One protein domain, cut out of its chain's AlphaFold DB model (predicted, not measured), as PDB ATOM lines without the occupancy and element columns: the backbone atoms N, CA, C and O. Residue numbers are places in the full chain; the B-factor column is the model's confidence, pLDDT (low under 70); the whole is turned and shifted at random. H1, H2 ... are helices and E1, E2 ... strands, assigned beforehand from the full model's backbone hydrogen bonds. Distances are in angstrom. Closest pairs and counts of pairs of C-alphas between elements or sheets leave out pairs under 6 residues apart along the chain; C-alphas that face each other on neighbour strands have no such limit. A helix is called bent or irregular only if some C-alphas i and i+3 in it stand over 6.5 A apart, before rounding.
ATOM      1  N   ALA A  75     158.558 177.446 217.567       52.00
ATOM      2  CA  ALA A  75     160.000 177.476 217.778       52.00
ATOM      3  C   ALA A  75     160.281 177.921 219.218       52.00
ATOM      4  O   ALA A  75     160.146 179.096 219.555       52.00
ATOM      5  N   GLN A  76     160.605 176.968 220.093       63.62
ATOM      6  CA  GLN A  76     160.901 177.279 221.480       63.62
ATOM      7  C   GLN A  76     162.246 177.987 221.487       63.62
ATOM      8  O   GLN A  76     163.264 177.399 221.122       63.62
ATOM      9  N   ALA A  77     162.241 179.270 221.847       84.06
ATOM     10  CA  ALA A  77     163.469 180.023 222.006       84.06
ATOM     11  C   ALA A  77     164.372 179.271 223.001       84.06
ATOM     12  O   ALA A  77     163.950 178.922 224.111       84.06
ATOM     13  N   THR A  78     165.598 178.977 222.571       90.75
ATOM     14  CA  THR A  78     166.596 178.291 223.394       90.75
ATOM     15  C   THR A  78     167.669 179.266 223.848       90.75
ATOM     16  O   THR A  78     167.973 180.243 223.160       90.75
ATOM     17  N   VAL A  79     168.233 178.988 225.017       92.50
ATOM     18  CA  VAL A  79     169.335 179.727 225.624       92.50
ATOM     19  C   VAL A  79     170.505 178.780 225.848       92.50
ATOM     20  O   VAL A  79     170.324 177.639 226.281       92.50
ATOM     21  N   GLU A  80     171.708 179.257 225.540       91.81
ATOM     22  CA  GLU A  80     172.952 178.559 225.851       91.81
ATOM     23  C   GLU A  80     173.553 179.082 227.152       91.81
ATOM     24  O   GLU A  80     173.710 180.292 227.334       91.81
ATOM     25  N   ILE A  81     173.907 178.167 228.055       91.50
ATOM     26  CA  ILE A  81     174.534 178.483 229.340       91.50
ATOM     27  C   ILE A  81     175.838 177.685 229.524       91.50
ATOM     28  O   ILE A  81     175.889 176.499 229.194       91.50
ATOM     29  N   PRO A  82     176.896 178.302 230.081       88.44
ATOM     30  CA  PRO A  82     178.230 177.711 230.228       88.44
ATOM     31  C   PRO A  82     178.322 176.828 231.485       88.44
ATOM     32  O   PRO A  82     179.091 177.098 232.412       88.44
ATOM     33  N   VAL A  83     177.461 175.821 231.564       90.81
ATOM     34  CA  VAL A  83     177.311 174.937 232.720       90.81
ATOM     35  C   VAL A  83     177.315 173.492 232.227       90.81
ATOM     36  O   VAL A  83     176.809 173.189 231.152       90.81
ATOM     37  N   THR A  84     177.904 172.588 233.007       90.81
ATOM     38  CA  THR A  84     177.813 171.139 232.757       90.81
ATOM     39  C   THR A  84     176.631 170.528 233.511       90.81
ATOM     40  O   THR A  84     176.230 171.022 234.567       90.81
ATOM     41  N   TYR A  85     176.126 169.388 233.042       91.88
ATOM     42  CA  TYR A  85     175.112 168.617 233.770       91.88
ATOM     43  C   TYR A  85     175.559 168.211 235.185       91.88
ATOM     44  O   TYR A  85     174.759 168.244 236.113       91.88
ATOM     45  N   TYR A  86     176.847 167.913 235.375       92.25
ATOM     46  CA  TYR A  86     177.426 167.609 236.687       92.25
ATOM     47  C   TYR A  86     177.350 168.791 237.661       92.25
ATOM     48  O   TYR A  86     176.992 168.614 238.824       92.25
ATOM     49  N   GLN A  87     177.614 170.009 237.176       92.62
ATOM     50  CA  GLN A  87     177.489 171.222 237.987       92.62
ATOM     51  C   GLN A  87     176.044 171.494 238.405       92.62
ATOM     52  O   GLN A  87     175.840 171.948 239.524       92.62
ATOM     53  N   LEU A  88     175.045 171.185 237.565       93.75
ATOM     54  CA  LEU A  88     173.630 171.344 237.934       93.75
ATOM     55  C   LEU A  88     173.231 170.498 239.148       93.75
ATOM     56  O   LEU A  88     172.363 170.908 239.909       93.75
ATOM     57  N   ILE A  89     173.854 169.333 239.329       93.88
ATOM     58  CA  ILE A  89     173.549 168.413 240.435       93.88
ATOM     59  C   ILE A  89     174.621 168.416 241.530       93.88
ATOM     60  O   ILE A  89     174.558 167.609 242.453       93.88
ATOM     61  N   GLY A  90     175.613 169.307 241.443       91.94
ATOM     62  CA  GLY A  90     176.606 169.505 242.498       91.94
ATOM     63  C   GLY A  90     177.544 168.320 242.729       91.94
ATOM     64  O   GLY A  90     178.050 168.163 243.838       91.94
ATOM     65  N   VAL A  91     177.775 167.484 241.712       92.06
ATOM     66  CA  VAL A  91     178.696 166.336 241.793       92.06
ATOM     67  C   VAL A  91     179.932 166.583 240.917       92.06
ATOM     68  O   VAL A  91     179.865 167.377 239.968       92.06
ATOM     69  N   PRO A  92     181.087 165.953 241.202       89.19
ATOM     70  CA  PRO A  92     182.255 166.077 240.339       89.19
ATOM     71  C   PRO A  92     181.960 165.518 238.946       89.19
ATOM     72  O   PRO A  92     181.161 164.603 238.778       89.19
ATOM     73  N   ASN A  93     182.660 166.019 237.929       86.12
ATOM     74  CA  ASN A  93     182.472 165.531 236.563       86.12
ATOM     75  C   ASN A  93     182.762 164.025 236.411       86.12
ATOM     76  O   ASN A  93     182.230 163.380 235.515       86.12
ATOM     77  N   GLN A  94     183.595 163.463 237.285       82.69
ATOM     78  CA  GLN A  94     183.960 162.045 237.327       82.69
ATOM     79  C   GLN A  94     183.011 161.189 238.176       82.69
ATOM     80  O   GLN A  94     183.336 160.035 238.434       82.69
ATOM     81  N   ALA A  95     181.884 161.741 238.634       86.75
ATOM     82  CA  ALA A  95     180.928 161.007 239.450       86.75
ATOM     83  C   ALA A  95     180.432 159.746 238.732       86.75
ATOM     84  O   ALA A  95     180.066 159.781 237.550       86.75
ATOM     85  N   GLU A  96     180.406 158.644 239.474       88.69
ATOM     86  CA  GLU A  96     179.876 157.369 239.003       88.69
ATOM     87  C   GLU A  96     178.348 157.447 238.838       88.69
ATOM     88  O   GLU A  96     177.666 158.331 239.368       88.69
ATOM     89  N   LYS A  97     177.775 156.520 238.062       90.62
ATOM     90  CA  LYS A  97     176.343 156.568 237.716       90.62
ATOM     91  C   LYS A  97     175.432 156.477 238.943       90.62
ATOM     92  O   LYS A  97     174.365 157.084 238.956       90.62
ATOM     93  N   ASP A  98     175.830 155.720 239.956       91.62
ATOM     94  CA  ASP A  98     175.120 155.601 241.229       91.62
ATOM     95  C   ASP A  98     175.168 156.906 242.039       91.62
ATOM     96  O   ASP A  98     174.138 157.320 242.571       91.62
ATOM     97  N   GLU A  99     176.310 157.603 242.060       92.75
ATOM     98  CA  GLU A  99     176.447 158.930 242.677       92.75
ATOM     99  C   GLU A  99     175.553 159.968 241.981       92.75
ATOM    100  O   GLU A  99     174.850 160.732 242.650       92.75
ATOM    101  N   VAL A 100     175.496 159.944 240.644       92.75
ATOM    102  CA  VAL A 100     174.579 160.786 239.853       92.75
ATOM    103  C   VAL A 100     173.122 160.504 240.222       92.75
ATOM    104  O   VAL A 100     172.365 161.434 240.500       92.75
ATOM    105  N   VAL A 101     172.717 159.228 240.251       94.00
ATOM    106  CA  VAL A 101     171.345 158.842 240.620       94.00
ATOM    107  C   VAL A 101     171.023 159.310 242.033       94.00
ATOM    108  O   VAL A 101     169.958 159.890 242.243       94.00
ATOM    109  N   LYS A 102     171.932 159.098 242.987       94.06
ATOM    110  CA  LYS A 102     171.752 159.523 244.375       94.06
ATOM    111  C   LYS A 102     171.553 161.033 244.476       94.06
ATOM    112  O   LYS A 102     170.549 161.459 245.038       94.06
ATOM    113  N   SER A 103     172.445 161.830 243.882       94.12
ATOM    114  CA  SER A 103     172.343 163.294 243.941       94.12
ATOM    115  C   SER A 103     171.037 163.807 243.327       94.12
ATOM    116  O   SER A 103     170.344 164.632 243.922       94.12
ATOM    117  N   VAL A 104     170.631 163.259 242.175       94.50
ATOM    118  CA  VAL A 104     169.357 163.628 241.542       94.50
ATOM    119  C   VAL A 104     168.170 163.307 242.450       94.50
ATOM    120  O   VAL A 104     167.262 164.128 242.565       94.50
ATOM    121  N   MET A 105     168.152 162.143 243.104       93.12
ATOM    122  CA  MET A 105     167.054 161.769 244.005       93.12
ATOM    123  C   MET A 105     167.033 162.628 245.278       93.12
ATOM    124  O   MET A 105     165.957 163.041 245.720       93.12
ATOM    125  N   ASP A 106     168.199 162.968 245.827       92.31
ATOM    126  CA  ASP A 106     168.324 163.880 246.967       92.31
ATOM    127  C   ASP A 106     167.797 165.283 246.610       92.31
ATOM    128  O   ASP A 106     167.020 165.874 247.361       92.31
ATOM    129  N   LEU A 107     168.138 165.807 245.426       91.81
ATOM    130  CA  LEU A 107     167.605 167.082 244.929       91.81
ATOM    131  C   LEU A 107     166.100 167.002 244.656       91.81
ATOM    132  O   LEU A 107     165.355 167.916 245.007       91.81
ATOM    133  N   LYS A 108     165.621 165.890 244.095       90.31
ATOM    134  CA  LYS A 108     164.199 165.683 243.797       90.31
ATOM    135  C   LYS A 108     163.327 165.737 245.051       90.31
ATOM    136  O   LYS A 108     162.242 166.317 245.021       90.31
ATOM    137  N   THR A 109     163.803 165.121 246.132       87.75
ATOM    138  CA  THR A 109     163.117 165.068 247.432       87.75
ATOM    139  C   THR A 109     163.277 166.354 248.240       87.75
ATOM    140  O   THR A 109     162.480 166.620 249.140       87.75
ATOM    141  N   ALA A 110     164.261 167.192 247.909       85.81
ATOM    142  CA  ALA A 110     164.424 168.493 248.529       85.81
ATOM    143  C   ALA A 110     163.268 169.442 248.158       85.81
ATOM    144  O   ALA A 110     162.995 169.715 246.984       85.81
ATOM    145  N   GLN A 111     162.618 169.979 249.192       74.69
ATOM    146  CA  GLN A 111     161.648 171.065 249.068       74.69
ATOM    147  C   GLN A 111     162.331 172.325 248.515       74.69
ATOM    148  O   GLN A 111     163.432 172.669 248.943       74.69
ATOM    149  N   MET A 112     161.674 172.999 247.573       76.75
ATOM    150  CA  MET A 112     162.136 174.286 247.049       76.75
ATOM    151  C   MET A 112     161.863 175.403 248.046       76.75
ATOM    152  O   MET A 112     160.949 175.303 248.863       76.75
ATOM    153  N   ASP A 113     162.643 176.472 247.951       75.69
ATOM    154  CA  ASP A 113     162.403 177.670 248.746       75.69
ATOM    155  C   ASP A 113     161.060 178.322 248.361       75.69
ATOM    156  O   ASP A 113     160.629 178.281 247.205       75.69
ATOM    157  N   ASP A 114     160.373 178.910 249.341       74.94
ATOM    158  CA  ASP A 114     159.063 179.522 249.115       74.94
ATOM    159  C   ASP A 114     159.154 180.696 248.129       74.94
ATOM    160  O   ASP A 114     160.063 181.527 248.187       74.94
ATOM    161  N   GLY A 115     158.148 180.805 247.261       88.31
ATOM    162  CA  GLY A 115     157.991 181.924 246.333       88.31
ATOM    163  C   GLY A 115     158.215 181.574 244.867       88.31
ATOM    164  O   GLY A 115     157.827 182.377 244.031       88.31
ATOM    165  N   TYR A 116     158.769 180.404 244.532       93.12
ATOM    166  CA  TYR A 116     158.831 179.969 243.132       93.12
ATOM    167  C   TYR A 116     157.431 179.731 242.552       93.12
ATOM    168  O   TYR A 116     156.514 179.276 243.240       93.12
ATOM    169  N   THR A 117     157.274 180.000 241.258       94.88
ATOM    170  CA  THR A 117     156.060 179.652 240.516       94.88
ATOM    171  C   THR A 117     155.927 178.137 240.350       94.88
ATOM    172  O   THR A 117     156.914 177.400 240.315       94.88
ATOM    173  N   MET A 118     154.693 177.655 240.175       94.12
ATOM    174  CA  MET A 118     154.441 176.235 239.897       94.12
ATOM    175  C   MET A 118     155.123 175.756 238.608       94.12
ATOM    176  O   MET A 118     155.549 174.604 238.538       94.12
ATOM    177  N   ASP A 119     155.282 176.641 237.620       94.25
ATOM    178  CA  ASP A 119     155.989 176.339 236.374       94.25
ATOM    179  C   ASP A 119     157.482 176.108 236.619       94.25
ATOM    180  O   ASP A 119     158.052 175.158 236.076       94.25
ATOM    181  N   ALA A 120     158.116 176.912 237.479       94.62
ATOM    182  CA  ALA A 120     159.503 176.701 237.886       94.62
ATOM    183  C   ALA A 120     159.664 175.410 238.702       94.62
ATOM    184  O   ALA A 120     160.605 174.650 238.466       94.62
ATOM    185  N   VAL A 121     158.719 175.116 239.605       93.50
ATOM    186  CA  VAL A 121     158.707 173.870 240.392       93.50
ATOM    187  C   VAL A 121     158.619 172.646 239.486       93.50
ATOM    188  O   VAL A 121     159.409 171.712 239.629       93.50
ATOM    189  N   LYS A 122     157.697 172.658 238.519       94.44
ATOM    190  CA  LYS A 122     157.554 171.579 237.539       94.44
ATOM    191  C   LYS A 122     158.799 171.458 236.660       94.44
ATOM    192  O   LYS A 122     159.351 170.369 236.538       94.44
ATOM    193  N   SER A 123     159.293 172.578 236.131       95.38
ATOM    194  CA  SER A 123     160.485 172.595 235.277       95.38
ATOM    195  C   SER A 123     161.723 172.062 236.001       95.38
ATOM    196  O   SER A 123     162.548 171.404 235.378       95.38
ATOM    197  N   ARG A 124     161.854 172.284 237.319       95.50
ATOM    198  CA  ARG A 124     162.931 171.698 238.140       95.50
ATOM    199  C   ARG A 124     162.850 170.177 238.185       95.50
ATOM    200  O   ARG A 124     163.878 169.518 238.059       95.50
ATOM    201  N   GLN A 125     161.650 169.622 238.338       94.88
ATOM    202  CA  GLN A 125     161.440 168.173 238.345       94.88
ATOM    203  C   GLN A 125     161.743 167.558 236.974       94.88
ATOM    204  O   GLN A 125     162.472 166.569 236.902       94.88
ATOM    205  N   ASP A 126     161.247 168.176 235.901       94.81
ATOM    206  CA  ASP A 126     161.484 167.721 234.528       94.81
ATOM    207  C   ASP A 126     162.983 167.788 234.176       94.81
ATOM    208  O   ASP A 126     163.551 166.814 233.678       94.81
ATOM    209  N   LEU A 127     163.655 168.889 234.533       95.50
ATOM    210  CA  LEU A 127     165.090 169.075 234.310       95.50
ATOM    211  C   LEU A 127     165.934 168.040 235.064       95.50
ATOM    212  O   LEU A 127     166.877 167.502 234.495       95.50
ATOM    213  N   LEU A 128     165.609 167.725 236.321       95.31
ATOM    214  CA  LEU A 128     166.331 166.704 237.093       95.31
ATOM    215  C   LEU A 128     166.245 165.315 236.442       95.31
ATOM    216  O   LEU A 128     167.226 164.565 236.452       95.31
ATOM    217  N   MET A 129     165.093 164.973 235.859       94.62
ATOM    218  CA  MET A 129     164.926 163.714 235.132       94.62
ATOM    219  C   MET A 129     165.709 163.714 233.809       94.62
ATOM    220  O   MET A 129     166.396 162.728 233.537       94.62
ATOM    221  N   ASP A 130     165.691 164.821 233.057       93.50
ATOM    222  CA  ASP A 130     166.488 165.006 231.829       93.50
ATOM    223  C   ASP A 130     167.999 164.914 232.106       93.50
ATOM    224  O   ASP A 130     168.718 164.186 231.421       93.50
ATOM    225  N   VAL A 131     168.484 165.579 233.164       92.56
ATOM    226  CA  VAL A 131     169.889 165.522 233.604       92.56
ATOM    227  C   VAL A 131     170.301 164.082 233.895       92.56
ATOM    228  O   VAL A 131     171.352 163.628 233.439       92.56
ATOM    229  N   ARG A 132     169.473 163.350 234.650       93.75
ATOM    230  CA  ARG A 132     169.735 161.952 234.998       93.75
ATOM    231  C   ARG A 132     169.832 161.081 233.754       93.75
ATOM    232  O   ARG A 132     170.769 160.297 233.643       93.75
ATOM    233  N   GLU A 133     168.872 161.193 232.843       93.06
ATOM    234  CA  GLU A 133     168.857 160.410 231.607       93.06
ATOM    235  C   GLU A 133     170.112 160.682 230.769       93.06
ATOM    236  O   GLU A 133     170.839 159.751 230.413       93.06
ATOM    237  N   LYS A 134     170.441 161.960 230.557       91.12
ATOM    238  CA  LYS A 134     171.607 162.376 229.771       91.12
ATOM    239  C   LYS A 134     172.935 161.967 230.390       91.12
ATOM    240  O   LYS A 134     173.823 161.546 229.659       91.12
ATOM    241  N   LEU A 135     173.089 162.032 231.711       90.25
ATOM    242  CA  LEU A 135     174.326 161.594 232.368       90.25
ATOM    243  C   LEU A 135     174.477 160.065 232.411       90.25
ATOM    244  O   LEU A 135     175.596 159.561 232.355       90.25
ATOM    245  N   ILE A 136     173.378 159.308 232.501       89.12
ATOM    246  CA  ILE A 136     173.435 157.836 232.554       89.12
ATOM    247  C   ILE A 136     173.660 157.230 231.166       89.12
ATOM    248  O   ILE A 136     174.396 156.238 231.050       89.12
ATOM    249  N   PHE A 137     173.016 157.792 230.140       87.62
ATOM    250  CA  PHE A 137     172.936 157.196 228.804       87.62
ATOM    251  C   PHE A 137     173.632 158.012 227.704       87.62
ATOM    252  O   PHE A 137     173.937 157.441 226.663       87.62
ATOM    253  N   GLY A 138     173.924 159.298 227.926       82.75
ATOM    254  CA  GLY A 138     174.561 160.191 226.951       82.75
ATOM    255  C   GLY A 138     176.083 160.305 227.135       82.75
ATOM    256  O   GLY A 138     176.545 161.024 228.034       82.75
ATOM    257  N   PRO A 139     176.905 159.618 226.317       77.94
ATOM    258  CA  PRO A 139     178.368 159.699 226.399       77.94
ATOM    259  C   PRO A 139     178.924 161.108 226.123       77.94
ATOM    260  O   PRO A 139     179.980 161.465 226.640       77.94
ATOM    261  N   GLU A 140     178.216 161.932 225.350       79.12
ATOM    262  CA  GLU A 140     178.566 163.326 225.063       79.12
ATOM    263  C   GLU A 140     178.440 164.243 226.293       79.12
ATOM    264  O   GLU A 140     179.219 165.185 226.465       79.12
ATOM    265  N   TYR A 141     177.501 163.934 227.190       77.19
ATOM    266  CA  TYR A 141     177.239 164.723 228.394       77.19
ATOM    267  C   TYR A 141     178.062 164.244 229.590       77.19
ATOM    268  O   TYR A 141     178.544 165.065 230.371       77.19
ATOM    269  N   SER A 142     178.249 162.928 229.716       76.38
ATOM    270  CA  SER A 142     179.071 162.318 230.772       76.38
ATOM    271  C   SER A 142     180.579 162.454 230.516       76.38
ATOM    272  O   SER A 142     181.381 162.495 231.451       76.38
ATOM    273  N   GLY A 143     180.977 162.607 229.250       73.56
ATOM    274  CA  GLY A 143     182.377 162.607 228.845       73.56
ATOM    275  C   GLY A 143     183.004 161.212 228.930       73.56
ATOM    276  O   GLY A 143     182.416 160.245 229.413       73.56
ATOM    277  N   ASN A 144     184.240 161.088 228.446       70.19
ATOM    278  CA  ASN A 144     184.989 159.836 228.518       70.19
ATOM    279  C   ASN A 144     186.397 160.092 229.052       70.19
ATOM    280  O   ASN A 144     187.303 160.477 228.311       70.19
ATOM    281  N   TYR A 145     186.594 159.807 230.339       61.56
ATOM    282  CA  TYR A 145     187.881 159.969 231.019       61.56
ATOM    283  C   TYR A 145     188.978 159.074 230.448       61.56
ATOM    284  O   TYR A 145     190.118 159.518 230.310       61.56
ATOM    285  N   LYS A 146     188.633 157.847 230.034       66.00
ATOM    286  CA  LYS A 146     189.579 156.926 229.387       66.00
ATOM    287  C   LYS A 146     190.002 157.442 228.005       66.00
ATOM    288  O   LYS A 146     191.138 157.234 227.599       66.00
ATOM    289  N   GLY A 147     189.108 158.159 227.323       64.25
ATOM    290  CA  GLY A 147     189.345 158.794 226.022       64.25
ATOM    291  C   GLY A 147     189.828 160.250 226.072       64.25
ATOM    292  O   GLY A 147     190.003 160.844 225.014       64.25
ATOM    293  N   LYS A 148     190.029 160.844 227.261       71.56
ATOM    294  CA  LYS A 148     190.316 162.285 227.469       71.56
ATOM    295  C   LYS A 148     189.276 163.243 226.860       71.56
ATOM    296  O   LYS A 148     189.596 164.399 226.586       71.56
ATOM    297  N   ILE A 149     188.038 162.791 226.666       71.75
ATOM    298  CA  ILE A 149     186.948 163.625 226.148       71.75
ATOM    299  C   ILE A 149     186.289 164.330 227.339       71.75
ATOM    300  O   ILE A 149     185.740 163.638 228.204       71.75
ATOM    301  N   PRO A 150     186.352 165.671 227.433       72.00
ATOM    302  CA  PRO A 150     185.686 166.399 228.503       72.00
ATOM    303  C   PRO A 150     184.158 166.342 228.332       72.00
ATOM    304  O   PRO A 150     183.679 166.266 227.201       72.00
ATOM    305  N   PRO A 151     183.387 166.419 229.429       78.81
ATOM    306  CA  PRO A 151     181.936 166.547 229.345       78.81
ATOM    307  C   PRO A 151     181.539 167.863 228.666       78.81
ATOM    308  O   PRO A 151     182.254 168.869 228.759       78.81
ATOM    309  N   GLN A 152     180.375 167.868 228.017       78.69
ATOM    310  CA  GLN A 152     179.834 169.062 227.376       78.69
ATOM    311  C   GLN A 152     179.660 170.218 228.379       78.69
ATOM    312  O   GLN A 152     178.964 170.097 229.387       78.69
ATOM    313  N   TYR A 153     180.305 171.350 228.075       76.19
ATOM    314  CA  TYR A 153     180.355 172.545 228.931       76.19
ATOM    315  C   TYR A 153     179.277 173.595 228.613       76.19
ATOM    316  O   TYR A 153     179.074 174.515 229.397       76.19
ATOM    317  N   SER A 154     178.595 173.476 227.469       83.56
ATOM    318  CA  SER A 154     177.510 174.382 227.075       83.56
ATOM    319  C   SER A 154     176.189 173.623 227.006       83.56
ATOM    320  O   SER A 154     176.031 172.718 226.184       83.56
ATOM    321  N   LEU A 155     175.248 173.988 227.873       86.31
ATOM    322  CA  LEU A 155     173.883 173.473 227.886       86.31
ATOM    323  C   LEU A 155     173.007 174.371 227.019       86.31
ATOM    324  O   LEU A 155     172.877 175.561 227.302       86.31
ATOM    325  N   ARG A 156     172.363 173.795 226.004       89.38
ATOM    326  CA  ARG A 156     171.301 174.462 225.250       89.38
ATOM    327  C   ARG A 156     169.953 173.980 225.774       89.38
ATOM    328  O   ARG A 156     169.633 172.802 225.638       89.38
ATOM    329  N   ILE A 157     169.179 174.881 226.370       90.50
ATOM    330  CA  ILE A 157     167.882 174.562 226.981       90.50
ATOM    331  C   ILE A 157     166.794 175.540 226.527       90.50
ATOM    332  O   ILE A 157     167.109 176.668 226.145       90.50
ATOM    333  N   PRO A 158     165.506 175.161 226.576       93.69
ATOM    334  CA  PRO A 158     164.415 176.117 226.419       93.69
ATOM    335  C   PRO A 158     164.469 177.197 227.508       93.69
ATOM    336  O   PRO A 158     164.788 176.896 228.661       93.69
ATOM    337  N   TRP A 159     164.078 178.436 227.189       94.19
ATOM    338  CA  TRP A 159     163.993 179.511 228.195       94.19
ATOM    339  C   TRP A 159     163.125 179.141 229.409       94.19
ATOM    340  O   TRP A 159     163.439 179.542 230.528       94.19
ATOM    341  N   ALA A 160     162.095 178.313 229.209       94.31
ATOM    342  CA  ALA A 160     161.231 177.805 230.275       94.31
ATOM    343  C   ALA A 160     161.976 177.021 231.367       94.31
ATOM    344  O   ALA A 160     161.530 176.988 232.510       94.31
ATOM    345  N   TRP A 161     163.121 176.416 231.043       95.62
ATOM    346  CA  TRP A 161     163.925 175.647 231.995       95.62
ATOM    347  C   TRP A 161     164.995 176.488 232.694       95.62
ATOM    348  O   TRP A 161     165.625 176.020 233.641       95.62
ATOM    349  N   LEU A 162     165.206 177.739 232.277       96.62
ATOM    350  CA  LEU A 162     166.241 178.585 232.863       96.62
ATOM    351  C   LEU A 162     166.011 178.887 234.359       96.62
ATOM    352  O   LEU A 162     166.981 178.822 235.117       96.62
ATOM    353  N   PRO A 163     164.777 179.148 234.840       96.44
ATOM    354  CA  PRO A 163     164.507 179.233 236.276       96.44
ATOM    355  C   PRO A 163     164.929 177.992 237.060       96.44
ATOM    356  O   PRO A 163     165.543 178.103 238.117       96.44
ATOM    357  N   ALA A 164     164.639 176.807 236.519       96.31
ATOM    358  CA  ALA A 164     164.994 175.538 237.138       96.31
ATOM    359  C   ALA A 164     166.514 175.357 237.228       96.31
ATOM    360  O   ALA A 164     167.022 174.955 238.272       96.31
ATOM    361  N   VAL A 165     167.245 175.726 236.173       97.00
ATOM    362  CA  VAL A 165     168.713 175.768 236.183       97.00
ATOM    363  C   VAL A 165     169.238 176.670 237.296       97.00
ATOM    364  O   VAL A 165     170.092 176.239 238.067       97.00
ATOM    365  N   LEU A 166     168.759 177.918 237.387       97.00
ATOM    366  CA  LEU A 166     169.250 178.853 238.405       97.00
ATOM    367  C   LEU A 166     168.913 178.382 239.821       97.00
ATOM    368  O   LEU A 166     169.742 178.528 240.716       97.00
ATOM    369  N   CYS A 167     167.736 177.782 240.008       95.56
ATOM    370  CA  CYS A 167     167.346 177.169 241.270       95.56
ATOM    371  C   CYS A 167     168.303 176.035 241.659       95.56
ATOM    372  O   CYS A 167     168.842 176.051 242.760       95.56
ATOM    373  N   LEU A 168     168.580 175.089 240.754       95.75
ATOM    374  CA  LEU A 168     169.497 173.977 241.030       95.75
ATOM    375  C   LEU A 168     170.918 174.468 241.320       95.75
ATOM    376  O   LEU A 168     171.524 174.045 242.299       95.75
ATOM    377  N   LEU A 169     171.429 175.421 240.531       95.38
ATOM    378  CA  LEU A 169     172.736 176.038 240.780       95.38
ATOM    379  C   LEU A 169     172.787 176.740 242.145       95.38
ATOM    380  O   LEU A 169     173.807 176.690 242.830       95.38
ATOM    381  N   GLN A 170     171.693 177.372 242.571       93.88
ATOM    382  CA  GLN A 170     171.606 177.975 243.897       93.88
ATOM    383  C   GLN A 170     171.609 176.910 245.006       93.88
ATOM    384  O   GLN A 170     172.335 177.075 245.990       93.88
ATOM    385  N   GLU A 171     170.873 175.812 244.836       90.75
ATOM    386  CA  GLU A 171     170.807 174.702 245.795       90.75
ATOM    387  C   GLU A 171     172.168 174.014 245.959       90.75
ATOM    388  O   GLU A 171     172.618 173.763 247.074       90.75
ATOM    389  N   VAL A 172     172.898 173.776 244.869       90.81
ATOM    390  CA  VAL A 172     174.233 173.150 244.930       90.81
ATOM    391  C   VAL A 172     175.334 174.130 245.357       90.81
ATOM    392  O   VAL A 172     176.449 173.719 245.669       90.81
ATOM    393  N   GLY A 173     175.013 175.423 245.458       87.75
ATOM    394  CA  GLY A 173     175.901 176.455 245.990       87.75
ATOM    395  C   GLY A 173     176.780 177.166 244.963       87.75
ATOM    396  O   GLY A 173     177.710 177.884 245.337       87.75
ATOM    397  N   GLU A 174     176.459 177.050 243.677       92.12
ATOM    398  CA  GLU A 174     177.106 177.745 242.559       92.12
ATOM    399  C   GLU A 174     176.643 179.212 242.447       92.12
ATOM    400  O   GLU A 174     176.243 179.718 241.396       92.12
ATOM    401  N   VAL A 175     176.716 179.935 243.567       92.00
ATOM    402  CA  VAL A 175     176.202 181.300 243.761       92.00
ATOM    403  C   VAL A 175     176.690 182.275 242.687       92.00
ATOM    404  O   VAL A 175     175.924 183.103 242.194       92.00
ATOM    405  N   LYS A 176     177.967 182.177 242.298       93.38
ATOM    406  CA  LYS A 176     178.546 183.061 241.281       93.38
ATOM    407  C   LYS A 176     177.936 182.811 239.899       93.38
ATOM    408  O   LYS A 176     177.597 183.774 239.218       93.38
ATOM    409  N   LEU A 177     177.748 181.546 239.516       94.88
ATOM    410  CA  LEU A 177     177.108 181.192 238.248       94.88
ATOM    411  C   LEU A 177     175.652 181.656 238.219       94.88
ATOM    412  O   LEU A 177     175.229 182.229 237.219       94.88
ATOM    413  N   VAL A 178     174.918 181.501 239.328       96.81
ATOM    414  CA  VAL A 178     173.537 182.002 239.439       96.81
ATOM    415  C   VAL A 178     173.473 183.499 239.149       96.81
ATOM    416  O   VAL A 178     172.627 183.961 238.387       96.81
ATOM    417  N   GLN A 179     174.399 184.260 239.729       96.25
ATOM    418  CA  GLN A 179     174.482 185.704 239.550       96.25
ATOM    419  C   GLN A 179     174.889 186.115 238.130       96.25
ATOM    420  O   GLN A 179     174.299 187.038 237.567       96.25
ATOM    421  N   ASP A 180     175.889 185.456 237.548       95.19
ATOM    422  CA  ASP A 180     176.388 185.779 236.209       95.19
ATOM    423  C   ASP A 180     175.345 185.447 235.130       95.19
ATOM    424  O   ASP A 180     175.007 186.310 234.314       95.19
ATOM    425  N   ILE A 181     174.756 184.246 235.183       95.94
ATOM    426  CA  ILE A 181     173.703 183.813 234.255       95.94
ATOM    427  C   ILE A 181     172.435 184.642 234.473       95.94
ATOM    428  O   ILE A 181     171.874 185.157 233.508       95.94
ATOM    429  N   GLY A 182     172.009 184.839 235.723       96.81
ATOM    430  CA  GLY A 182     170.815 185.615 236.058       96.81
ATOM    431  C   GLY A 182     170.887 187.057 235.553       96.81
ATOM    432  O   GLY A 182     169.963 187.519 234.887       96.81
ATOM    433  N   ARG A 183     172.012 187.760 235.766       96.25
ATOM    434  CA  ARG A 183     172.207 189.130 235.253       96.25
ATOM    435  C   ARG A 183     172.166 189.219 233.732       96.25
ATOM    436  O   ARG A 183     171.676 190.216 233.200       96.25
ATOM    437  N   ALA A 184     172.715 188.225 233.039       95.31
ATOM    438  CA  ALA A 184     172.652 188.177 231.584       95.31
ATOM    439  C   ALA A 184     171.217 187.879 231.112       95.31
ATOM    440  O   ALA A 184     170.714 188.543 230.206       95.31
ATOM    441  N   ALA A 185     170.528 186.955 231.787       95.75
ATOM    442  CA  ALA A 185     169.172 186.525 231.473       95.75
ATOM    443  C   ALA A 185     168.153 187.650 231.620       95.75
ATOM    444  O   ALA A 185     167.381 187.888 230.699       95.75
ATOM    445  N   VAL A 186     168.175 188.402 232.726       95.25
ATOM    446  CA  VAL A 186     167.162 189.445 232.977       95.25
ATOM    447  C   VAL A 186     167.183 190.596 231.965       95.25
ATOM    448  O   VAL A 186     166.214 191.346 231.866       95.25
ATOM    449  N   ARG A 187     168.273 190.741 231.205       93.50
ATOM    450  CA  ARG A 187     168.402 191.724 230.118       93.50
ATOM    451  C   ARG A 187     167.843 191.213 228.789       93.50
ATOM    452  O   ARG A 187     167.671 192.003 227.865       93.50
ATOM    453  N   HIS A 188     167.567 189.915 228.683       93.81
ATOM    454  CA  HIS A 188     167.097 189.288 227.459       93.81
ATOM    455  C   HIS A 188     165.562 189.379 227.330       93.81
ATOM    456  O   HIS A 188     164.852 189.095 228.299       93.81
ATOM    457  N   PRO A 189     165.008 189.723 226.151       91.62
ATOM    458  CA  PRO A 189     163.559 189.834 225.958       91.62
ATOM    459  C   PRO A 189     162.782 188.553 226.288       91.62
ATOM    460  O   PRO A 189     161.728 188.629 226.920       91.62
ATOM    461  N   ASP A 190     163.323 187.390 225.926       92.56
ATOM    462  CA  ASP A 190     162.678 186.088 226.162       92.56
ATOM    463  C   ASP A 190     162.640 185.682 227.642       92.56
ATOM    464  O   ASP A 190     161.891 184.785 228.020       92.56
ATOM    465  N   ALA A 191     163.394 186.362 228.514       93.00
ATOM    466  CA  ALA A 191     163.358 186.114 229.952       93.00
ATOM    467  C   ALA A 191     162.130 186.734 230.640       93.00
ATOM    468  O   ALA A 191     161.838 186.400 231.789       93.00
ATOM    469  N   LYS A 192     161.400 187.637 229.965       93.50
ATOM    470  CA  LYS A 192     160.253 188.370 230.536       93.50
ATOM    471  C   LYS A 192     159.217 187.477 231.241       93.50
ATOM    472  O   LYS A 192     158.815 187.860 232.343       93.50
ATOM    473  N   PRO A 193     158.799 186.316 230.690       94.75
ATOM    474  CA  PRO A 193     157.837 185.437 231.358       94.75
ATOM    475  C   PRO A 193     158.384 184.845 232.662       94.75
ATOM    476  O   PRO A 193     157.631 184.591 233.595       94.75
ATOM    477  N   TYR A 194     159.704 184.691 232.748       95.81
ATOM    478  CA  TYR A 194     160.401 183.943 233.793       95.81
ATOM    479  C   TYR A 194     161.063 184.839 234.846       95.81
ATOM    480  O   TYR A 194     161.645 184.350 235.811       95.81
ATOM    481  N   ILE A 195     160.975 186.165 234.688       95.69
ATOM    482  CA  ILE A 195     161.727 187.132 235.503       95.69
ATOM    483  C   ILE A 195     161.464 186.985 237.007       95.69
ATOM    484  O   ILE A 195     162.326 187.326 237.805       95.69
ATOM    485  N   HIS A 196     160.276 186.509 237.397       96.19
ATOM    486  CA  HIS A 196     159.937 186.291 238.801       96.19
ATOM    487  C   HIS A 196     160.904 185.302 239.452       96.19
ATOM    488  O   HIS A 196     161.580 185.642 240.418       96.19
ATOM    489  N   ASP A 197     160.997 184.112 238.867       97.00
ATOM    490  CA  ASP A 197     161.802 183.020 239.390       97.00
ATOM    491  C   ASP A 197     163.297 183.288 239.197       97.00
ATOM    492  O   ASP A 197     164.090 182.980 240.081       97.00
ATOM    493  N   LEU A 198     163.689 183.951 238.099       97.44
ATOM    494  CA  LEU A 198     165.080 184.371 237.888       97.44
ATOM    495  C   LEU A 198     165.551 185.332 238.993       97.44
ATOM    496  O   LEU A 198     166.620 185.138 239.571       97.44
ATOM    497  N   LEU A 199     164.745 186.350 239.320       97.19
ATOM    498  CA  LEU A 199     165.058 187.299 240.394       97.19
ATOM    499  C   LEU A 199     165.054 186.627 241.768       97.19
ATOM    500  O   LEU A 199     165.898 186.966 242.599       97.19
ATOM    501  N   LEU A 200     164.147 185.671 242.004       96.50
ATOM    502  CA  LEU A 200     164.117 184.900 243.244       96.50
ATOM    503  C   LEU A 200     165.393 184.064 243.414       96.50
ATOM    504  O   LEU A 200     166.050 184.184 244.447       96.50
ATOM    505  N   SER A 201     165.815 183.302 242.397       96.69
ATOM    506  CA  SER A 201     167.073 182.539 242.448       96.69
ATOM    507  C   SER A 201     168.286 183.443 242.685       96.69
ATOM    508  O   SER A 201     169.160 183.118 243.491       96.69
ATOM    509  N   MET A 202     168.331 184.614 242.040       97.50
ATOM    510  CA  MET A 202     169.387 185.603 242.274       97.50
ATOM    511  C   MET A 202     169.351 186.155 243.708       97.50
ATOM    512  O   MET A 202     170.399 186.285 244.339       97.50
ATOM    513  N   ALA A 203     168.176 186.459 244.260       95.88
ATOM    514  CA  ALA A 203     168.059 186.948 245.632       95.88
ATOM    515  C   ALA A 203     168.515 185.889 246.649       95.88
ATOM    516  O   ALA A 203     169.284 186.201 247.557       95.88
ATOM    517  N   LEU A 204     168.127 184.625 246.454       93.25
ATOM    518  CA  LEU A 204     168.564 183.495 247.279       93.25
ATOM    519  C   LEU A 204     170.086 183.272 247.197       93.25
ATOM    520  O   LEU A 204     170.732 182.954 248.197       93.25
ATOM    521  N   ALA A 205     170.690 183.492 246.026       94.19
ATOM    522  CA  ALA A 205     172.141 183.453 245.848       94.19
ATOM    523  C   ALA A 205     172.858 184.620 246.570       94.19
ATOM    524  O   ALA A 205     173.923 184.428 247.164       94.19
ATOM    525  N   GLU A 206     172.276 185.822 246.591       94.06
ATOM    526  CA  GLU A 206     172.788 186.926 247.419       94.06
ATOM    527  C   GLU A 206     172.649 186.628 248.919       94.06
ATOM    528  O   GLU A 206     173.576 186.892 249.681       94.06
ATOM    529  N   CYS A 207     171.561 185.987 249.355       88.75
ATOM    530  CA  CYS A 207     171.424 185.503 250.731       88.75
ATOM    531  C   CYS A 207     172.519 184.489 251.104       88.75
ATOM    532  O   CYS A 207     173.115 184.592 252.178       88.75
ATOM    533  N   ALA A 208     172.853 183.559 250.204       86.56
ATOM    534  CA  ALA A 208     173.970 182.634 250.399       86.56
ATOM    535  C   ALA A 208     175.321 183.374 250.485       86.56
ATOM    536  O   ALA A 208     176.155 183.059 251.337       86.56
ATOM    537  N   THR A 209     175.530 184.404 249.656       88.31
ATOM    538  CA  THR A 209     176.714 185.281 249.744       88.31
ATOM    539  C   THR A 209     176.771 185.991 251.091       88.31
ATOM    540  O   THR A 209     177.835 186.045 251.714       88.31
ATOM    541  N   ALA A 210     175.629 186.501 251.556       83.62
ATOM    542  CA  ALA A 210     175.531 187.180 252.833       83.62
ATOM    543  C   ALA A 210     175.959 186.257 253.970       83.62
ATOM    544  O   ALA A 210     176.825 186.612 254.771       83.62
ATOM    545  N   LYS A 211     175.431 185.031 253.957       79.50
ATOM    546  CA  LYS A 211     175.784 183.974 254.897       79.50
ATOM    547  C   LYS A 211     177.276 183.686 254.930       79.50
ATOM    548  O   LYS A 211     177.880 183.818 255.989       79.50
ATOM    549  N   ILE A 212     177.897 183.428 253.783       80.19
ATOM    550  CA  ILE A 212     179.349 183.202 253.699       80.19
ATOM    551  C   ILE A 212     180.140 184.406 254.245       80.19
ATOM    552  O   ILE A 212     181.190 184.238 254.871       80.19
ATOM    553  N   GLY A 213     179.667 185.631 253.999       77.94
ATOM    554  CA  GLY A 213     180.259 186.851 254.547       77.94
ATOM    555  C   GLY A 213     180.219 186.866 256.074       77.94
ATOM    556  O   GLY A 213     181.251 187.057 256.718       77.94
ATOM    557  N   PHE A 214     179.052 186.594 256.651       75.44
ATOM    558  CA  PHE A 214     178.846 186.534 258.094       75.44
ATOM    559  C   PHE A 214     179.658 185.424 258.773       75.44
ATOM    560  O   PHE A 214     180.299 185.680 259.792       75.44
ATOM    561  N   GLU A 215     179.732 184.236 258.171       72.44
ATOM    562  CA  GLU A 215     180.566 183.110 258.623       72.44
ATOM    563  C   GLU A 215     182.050 183.480 258.723       72.44
ATOM    564  O   GLU A 215     182.769 183.027 259.613       72.44
ATOM    565  N   LYS A 216     182.507 184.352 257.821       76.25
ATOM    566  CA  LYS A 216     183.887 184.851 257.763       76.25
ATOM    567  C   LYS A 216     184.105 186.115 258.596       76.25
ATOM    568  O   LYS A 216     185.146 186.753 258.446       76.25
ATOM    569  N   ASN A 217     183.144 186.493 259.442       69.50
ATOM    570  CA  ASN A 217     183.136 187.732 260.227       69.50
ATOM    571  C   ASN A 217     183.215 189.009 259.370       69.50
ATOM    572  O   ASN A 217     183.655 190.059 259.832       69.50
ATOM    573  N   LYS A 218     182.783 188.946 258.109       78.00
ATOM    574  CA  LYS A 218     182.752 190.080 257.178       78.00
ATOM    575  C   LYS A 218     181.347 190.669 257.124       78.00
ATOM    576  O   LYS A 218     180.653 190.557 256.115       78.00
ATOM    577  N   VAL A 219     180.929 191.291 258.227       75.88
ATOM    578  CA  VAL A 219     179.564 191.826 258.402       75.88
ATOM    579  C   VAL A 219     179.200 192.846 257.321       75.88
ATOM    580  O   VAL A 219     178.099 192.785 256.786       75.88
ATOM    581  N   SER A 220     180.129 193.721 256.923       79.31
ATOM    582  CA  SER A 220     179.907 194.693 255.842       79.31
ATOM    583  C   SER A 220     179.620 194.028 254.491       79.31
ATOM    584  O   SER A 220     178.691 194.430 253.797       79.31
ATOM    585  N   GLN A 221     180.355 192.965 254.146       85.25
ATOM    586  CA  GLN A 221     180.119 192.194 252.918       85.25
ATOM    587  C   GLN A 221     178.776 191.463 252.971       85.25
ATOM    588  O   GLN A 221     178.054 191.421 251.975       85.25
ATOM    589  N   GLY A 222     178.436 190.910 254.138       82.69
ATOM    590  CA  GLY A 222     177.152 190.258 254.343       82.69
ATOM    591  C   GLY A 222     175.976 191.225 254.202       82.69
ATOM    592  O   GLY A 222     175.004 190.938 253.507       82.69
ATOM    593  N   PHE A 223     176.105 192.418 254.782       85.00
ATOM    594  CA  PHE A 223     175.117 193.485 254.680       85.00
ATOM    595  C   PHE A 223     174.907 193.969 253.242       85.00
ATOM    596  O   PHE A 223     173.766 194.131 252.804       85.00
ATOM    597  N   GLU A 224     175.988 194.166 252.488       90.62
ATOM    598  CA  GLU A 224     175.909 194.570 251.083       90.62
ATOM    599  C   GLU A 224     175.175 193.516 250.241       90.62
ATOM    600  O   GLU A 224     174.301 193.851 249.441       90.62
ATOM    601  N   ALA A 225     175.465 192.233 250.474       91.25
ATOM    602  CA  ALA A 225     174.769 191.133 249.815       91.25
ATOM    603  C   ALA A 225     173.271 191.107 250.160       91.25
ATOM    604  O   ALA A 225     172.435 191.031 249.260       91.25
ATOM    605  N   LEU A 226     172.899 191.294 251.433       88.56
ATOM    606  CA  LEU A 226     171.490 191.443 251.818       88.56
ATOM    607  C   LEU A 226     170.821 192.644 251.137       88.56
ATOM    608  O   LEU A 226     169.655 192.565 250.749       88.56
ATOM    609  N   ALA A 227     171.532 193.760 250.965       93.00
ATOM    610  CA  ALA A 227     171.004 194.920 250.254       93.00
ATOM    611  C   ALA A 227     170.750 194.624 248.766       93.00
ATOM    612  O   ALA A 227     169.717 195.037 248.237       93.00
ATOM    613  N   ARG A 228     171.634 193.858 248.112       96.31
ATOM    614  CA  ARG A 228     171.418 193.388 246.735       96.31
ATOM    615  C   ARG A 228     170.241 192.414 246.643       96.31
ATOM    616  O   ARG A 228     169.393 192.595 245.772       96.31
ATOM    617  N   ALA A 229     170.120 191.462 247.574       94.88
ATOM    618  CA  ALA A 229     168.971 190.551 247.653       94.88
ATOM    619  C   ALA A 229     167.644 191.321 247.779       94.88
ATOM    620  O   ALA A 229     166.705 191.102 247.016       94.88
ATOM    621  N   GLN A 230     167.591 192.291 248.697       93.94
ATOM    622  CA  GLN A 230     166.431 193.156 248.906       93.94
ATOM    623  C   GLN A 230     166.064 193.949 247.641       93.94
ATOM    624  O   GLN A 230     164.885 194.071 247.310       93.94
ATOM    625  N   CYS A 231     167.063 194.486 246.930       95.81
ATOM    626  CA  CYS A 231     166.859 195.225 245.683       95.81
ATOM    627  C   CYS A 231     166.207 194.348 244.604       95.81
ATOM    628  O   CYS A 231     165.242 194.775 243.968       95.81
ATOM    629  N   LEU A 232     166.673 193.104 244.450       95.50
ATOM    630  CA  LEU A 232     166.103 192.141 243.504       95.50
ATOM    631  C   LEU A 232     164.634 191.842 243.821       95.50
ATOM    632  O   LEU A 232     163.787 191.947 242.935       95.50
ATOM    633  N   LEU A 233     164.311 191.548 245.084       93.88
ATOM    634  CA  LEU A 233     162.938 191.231 245.491       93.88
ATOM    635  C   LEU A 233     161.988 192.427 245.337       93.88
ATOM    636  O   LEU A 233     160.866 192.264 244.865       93.88
ATOM    637  N   ARG A 234     162.436 193.646 245.658       94.56
ATOM    638  CA  ARG A 234     161.620 194.865 245.500       94.56
ATOM    639  C   ARG A 234     161.464 195.333 244.054       94.56
ATOM    640  O   ARG A 234     160.634 196.190 243.780       94.56
ATOM    641  N   SER A 235     162.224 194.777 243.112       93.31
ATOM    642  CA  SER A 235     162.077 195.127 241.694       93.31
ATOM    643  C   SER A 235     160.795 194.568 241.059       93.31
ATOM    644  O   SER A 235     160.401 195.006 239.976       93.31
ATOM    645  N   LYS A 236     160.112 193.619 241.722       91.62
ATOM    646  CA  LYS A 236     158.884 192.999 241.216       91.62
ATOM    647  C   LYS A 236     157.840 192.829 242.321       91.62
ATOM    648  O   LYS A 236     158.038 192.076 243.264       91.62
ATOM    649  N   LYS A 237     156.652 193.405 242.115       89.94
ATOM    650  CA  LYS A 237     155.533 193.367 243.082       89.94
ATOM    651  C   LYS A 237     155.141 191.964 243.557       89.94
ATOM    652  O   LYS A 237     154.743 191.797 244.705       89.94
ATOM    653  N   SER A 238     155.233 190.945 242.700       89.69
ATOM    654  CA  SER A 238     154.890 189.573 243.097       89.69
ATOM    655  C   SER A 238     155.875 188.960 244.099       89.69
ATOM    656  O   SER A 238     155.505 188.014 244.782       89.69
ATOM    657  N   LEU A 239     157.086 189.509 244.226       89.50
ATOM    658  CA  LEU A 239     158.092 189.091 245.203       89.50
ATOM    659  C   LEU A 239     158.026 189.893 246.512       89.50
ATOM    660  O   LEU A 239     158.665 189.516 247.483       89.50
ATOM    661  N   GLU A 240     157.243 190.972 246.597       85.19
ATOM    662  CA  GLU A 240     157.161 191.780 247.829       85.19
ATOM    663  C   GLU A 240     156.422 191.070 248.969       85.19
ATOM    664  O   GLU A 240     156.612 191.394 250.139       85.19
ATOM    665  N   LYS A 241     155.567 190.100 248.632       78.19
ATOM    666  CA  LYS A 241     154.699 189.400 249.590       78.19
ATOM    667  C   LYS A 241     155.313 188.122 250.158       78.19
ATOM    668  O   LYS A 241     154.685 187.479 250.996       78.19
ATOM    669  N   ILE A 242     156.497 187.730 249.696       85.12
ATOM    670  CA  ILE A 242     157.140 186.500 250.162       85.12
ATOM    671  C   ILE A 242     157.780 186.733 251.536       85.12
ATOM    672  O   ILE A 242     158.322 187.806 251.820       85.12
ATOM    673  N   SER A 243     157.761 185.708 252.386       83.19
ATOM    674  CA  SER A 243     158.334 185.752 253.739       83.19
ATOM    675  C   SER A 243     159.825 186.127 253.741       83.19
ATOM    676  O   SER A 243     160.284 186.819 254.654       83.19
ATOM    677  N   LEU A 244     160.561 185.752 252.688       84.44
ATOM    678  CA  LEU A 244     161.986 186.043 252.511       84.44
ATOM    679  C   LEU A 244     162.311 187.546 252.565       84.44
ATOM    680  O   LEU A 244     163.304 187.920 253.187       84.44
ATOM    681  N   LEU A 245     161.491 188.426 251.975       86.44
ATOM    682  CA  LEU A 245     161.771 189.869 251.998       86.44
ATOM    683  C   LEU A 245     161.720 190.424 253.431       86.44
ATOM    684  O   LEU A 245     162.607 191.174 253.833       86.44
ATOM    685  N   SER A 246     160.735 189.994 254.225       81.69
ATOM    686  CA  SER A 246     160.636 190.372 255.640       81.69
ATOM    687  C   SER A 246     161.832 189.863 256.452       81.69
ATOM    688  O   SER A 246     162.353 190.583 257.305       81.69
ATOM    689  N   GLN A 247     162.312 188.648 256.171       79.19
ATOM    690  CA  GLN A 247     163.512 188.111 256.818       79.19
ATOM    691  C   GLN A 247     164.765 188.925 256.465       79.19
ATOM    692  O   GLN A 247     165.557 189.241 257.353       79.19
ATOM    693  N   ILE A 248     164.923 189.324 255.198       85.12
ATOM    694  CA  ILE A 248     166.030 190.183 254.756       85.12
ATOM    695  C   ILE A 248     165.960 191.557 255.431       85.12
ATOM    696  O   ILE A 248     166.982 192.053 255.899       85.12
ATOM    697  N   ASP A 249     164.772 192.160 255.528       82.75
ATOM    698  CA  ASP A 249     164.575 193.452 256.195       82.75
ATOM    699  C   ASP A 249     165.021 193.399 257.662       82.75
ATOM    700  O   ASP A 249     165.784 194.257 258.116       82.75
ATOM    701  N   LYS A 250     164.624 192.340 258.377       75.12
ATOM    702  CA  LYS A 250     165.060 192.088 259.756       75.12
ATOM    703  C   LYS A 250     166.577 191.923 259.837       75.12
ATOM    704  O   LYS A 250     167.222 192.598 260.634       75.12
ATOM    705  N   ALA A 251     167.164 191.078 258.988       75.56
ATOM    706  CA  ALA A 251     168.605 190.832 258.978       75.56
ATOM    707  C   ALA A 251     169.424 192.099 258.670       75.56
ATOM    708  O   ALA A 251     170.473 192.321 259.275       75.56
ATOM    709  N   LYS A 252     168.938 192.970 257.779       81.56
ATOM    710  CA  LYS A 252     169.590 194.248 257.469       81.56
ATOM    711  C   LYS A 252     169.568 195.222 258.639       81.56
ATOM    712  O   LYS A 252     170.629 195.729 258.989       81.56
ATOM    713  N   ALA A 253     168.406 195.442 259.259       73.12
ATOM    714  CA  ALA A 253     168.291 196.327 260.421       73.12
ATOM    715  C   ALA A 253     169.249 195.899 261.547       73.12
ATOM    716  O   ALA A 253     169.885 196.719 262.204       73.12
ATOM    717  N   ILE A 254     169.407 194.588 261.721       69.81
ATOM    718  CA  ILE A 254     170.354 193.981 262.656       69.81
ATOM    719  C   ILE A 254     171.811 194.296 262.281       69.81
ATOM    720  O   ILE A 254     172.591 194.738 263.126       69.81
ATOM    721  N   CYS A 255     172.186 194.096 261.017       72.12
ATOM    722  CA  CYS A 255     173.543 194.362 260.534       72.12
ATOM    723  C   CYS A 255     173.934 195.838 260.658       72.12
ATOM    724  O   CYS A 255     175.059 196.133 261.052       72.12
ATOM    725  N   GLU A 256     173.011 196.759 260.371       71.44
ATOM    726  CA  GLU A 256     173.224 198.202 260.564       71.44
ATOM    727  C   GLU A 256     173.634 198.508 262.006       71.44
ATOM    728  O   GLU A 256     174.532 199.312 262.247       71.44
ATOM    729  N   CYS A 257     173.038 197.806 262.968       63.44
ATOM    730  CA  CYS A 257     173.344 197.987 264.379       63.44
ATOM    731  C   CYS A 257     174.712 197.427 264.765       63.44
ATOM    732  O   CYS A 257     175.426 198.073 265.525       63.44
TER     733      CYS A 257
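Overview. This is residues 75 to 257 of the 327 residues of the protein "Pentatricopeptide repeat-containing protein" of Prunus yedoensis var. nudiflora (UniProt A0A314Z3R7). A bundle of three helices, H5, H6 and H7, makes the middle, and H8 and H9 extend it on one side, each folding back along the helix before it. On the other side the helical hairpin of H2 and H3 packs on the bundle through H3, which crosses H5, and a small ribbon of E1 and E2 sits by the beginning of H5. There are 183 residues printed, with nine named helices and two named strands in the order E1 H1 H2 H3 H4 E2 H5 H6 H7 H8 H9; the class is mostly helix, and the sheet E1 E2 is antiparallel. The whole is compact, with a radius of gyration of the C-alphas of 17.2 A and spans of 57 by 41 by 28 A.

Arrangement. E1, residues 78 to 81, and E2, residues 155 to 158, are antiparallel neighbours; N 79 and O 157, 2.8 A apart, are within hydrogen-bond range. H5, residues 159 to 172, is the hub, touching four helices; its closest C-alphas to E1 are those of Trp 159 and Thr 78, 5.6 A. H1, residues 85 to 88, touches H5 (C-alphas of Leu 88 and Leu 169 closest, 5.6 A). H3, residues 118 to 137, touches H5 with residues 120 to 127 alone, about perpendicular at 77 degrees; the C-alphas of Arg 124 and Ala 164 are closest, 4.5 A. H2, residues 97 to 109, forms a hairpin with H3 at a shallow tilt of 9 degrees, the C-alphas of Lys 97 and Ile 136 closest at 6.1 A. H4, residues 139 to 142, touches H3 only at the corner, closest at C-alphas 142 and 135, 5.1 A. H5, H6, residues 175 to 185, and H7, residues 189 to 215, form an up and down bundle, each running against the one before; the closest C-alphas of H6 and H7 are those of Val 175 and Ala 205, 5.0 A. H8, residues 219 to 234, forms a hairpin with H7, with C-alphas 222 and 210 closest at 3.8 A. H9, residues 243 to 257, touches H8 at a shallow tilt of 34 degrees, only just short of steep, with C-alphas 255 and 223 closest at 6.1 A. Every O i to N i+4 pair is within hydrogen-bond range in H2, H3, H6, H8 and H9, against 8 of 10 in H5 and 19 of 23 in H7; H1 and H4 are too short for such a pair.

Along the chain. E1 begins at C-alpha 78 (166.596, 178.291, 223.394). H7, the longest helix, measures 37.4 A; it is irregular, C-alphas 193 and 196 being 7.8 A apart, with a kink of 72 degrees near residue 196. H5, 20.6 A, is irregular but only just, C-alphas 160 and 163 being 7.0 A apart. H3 measures 28.8 A, H8 22.3 A, and H9 22.1 A, ending at C-alpha 257 (173.344, 197.987, 264.379).

Size, cuts and confidence. The C-alphas of Gly 147 and Cys 257, 57.1 A apart, are the two farthest apart. The printed part has no cut, and the link from H4 to E2, residues 143 to 154, is long. Mean pLDDT of the printed part is 87.9; residues 75 to 76, 145 to 147, 217, 254 and 257 are under 70.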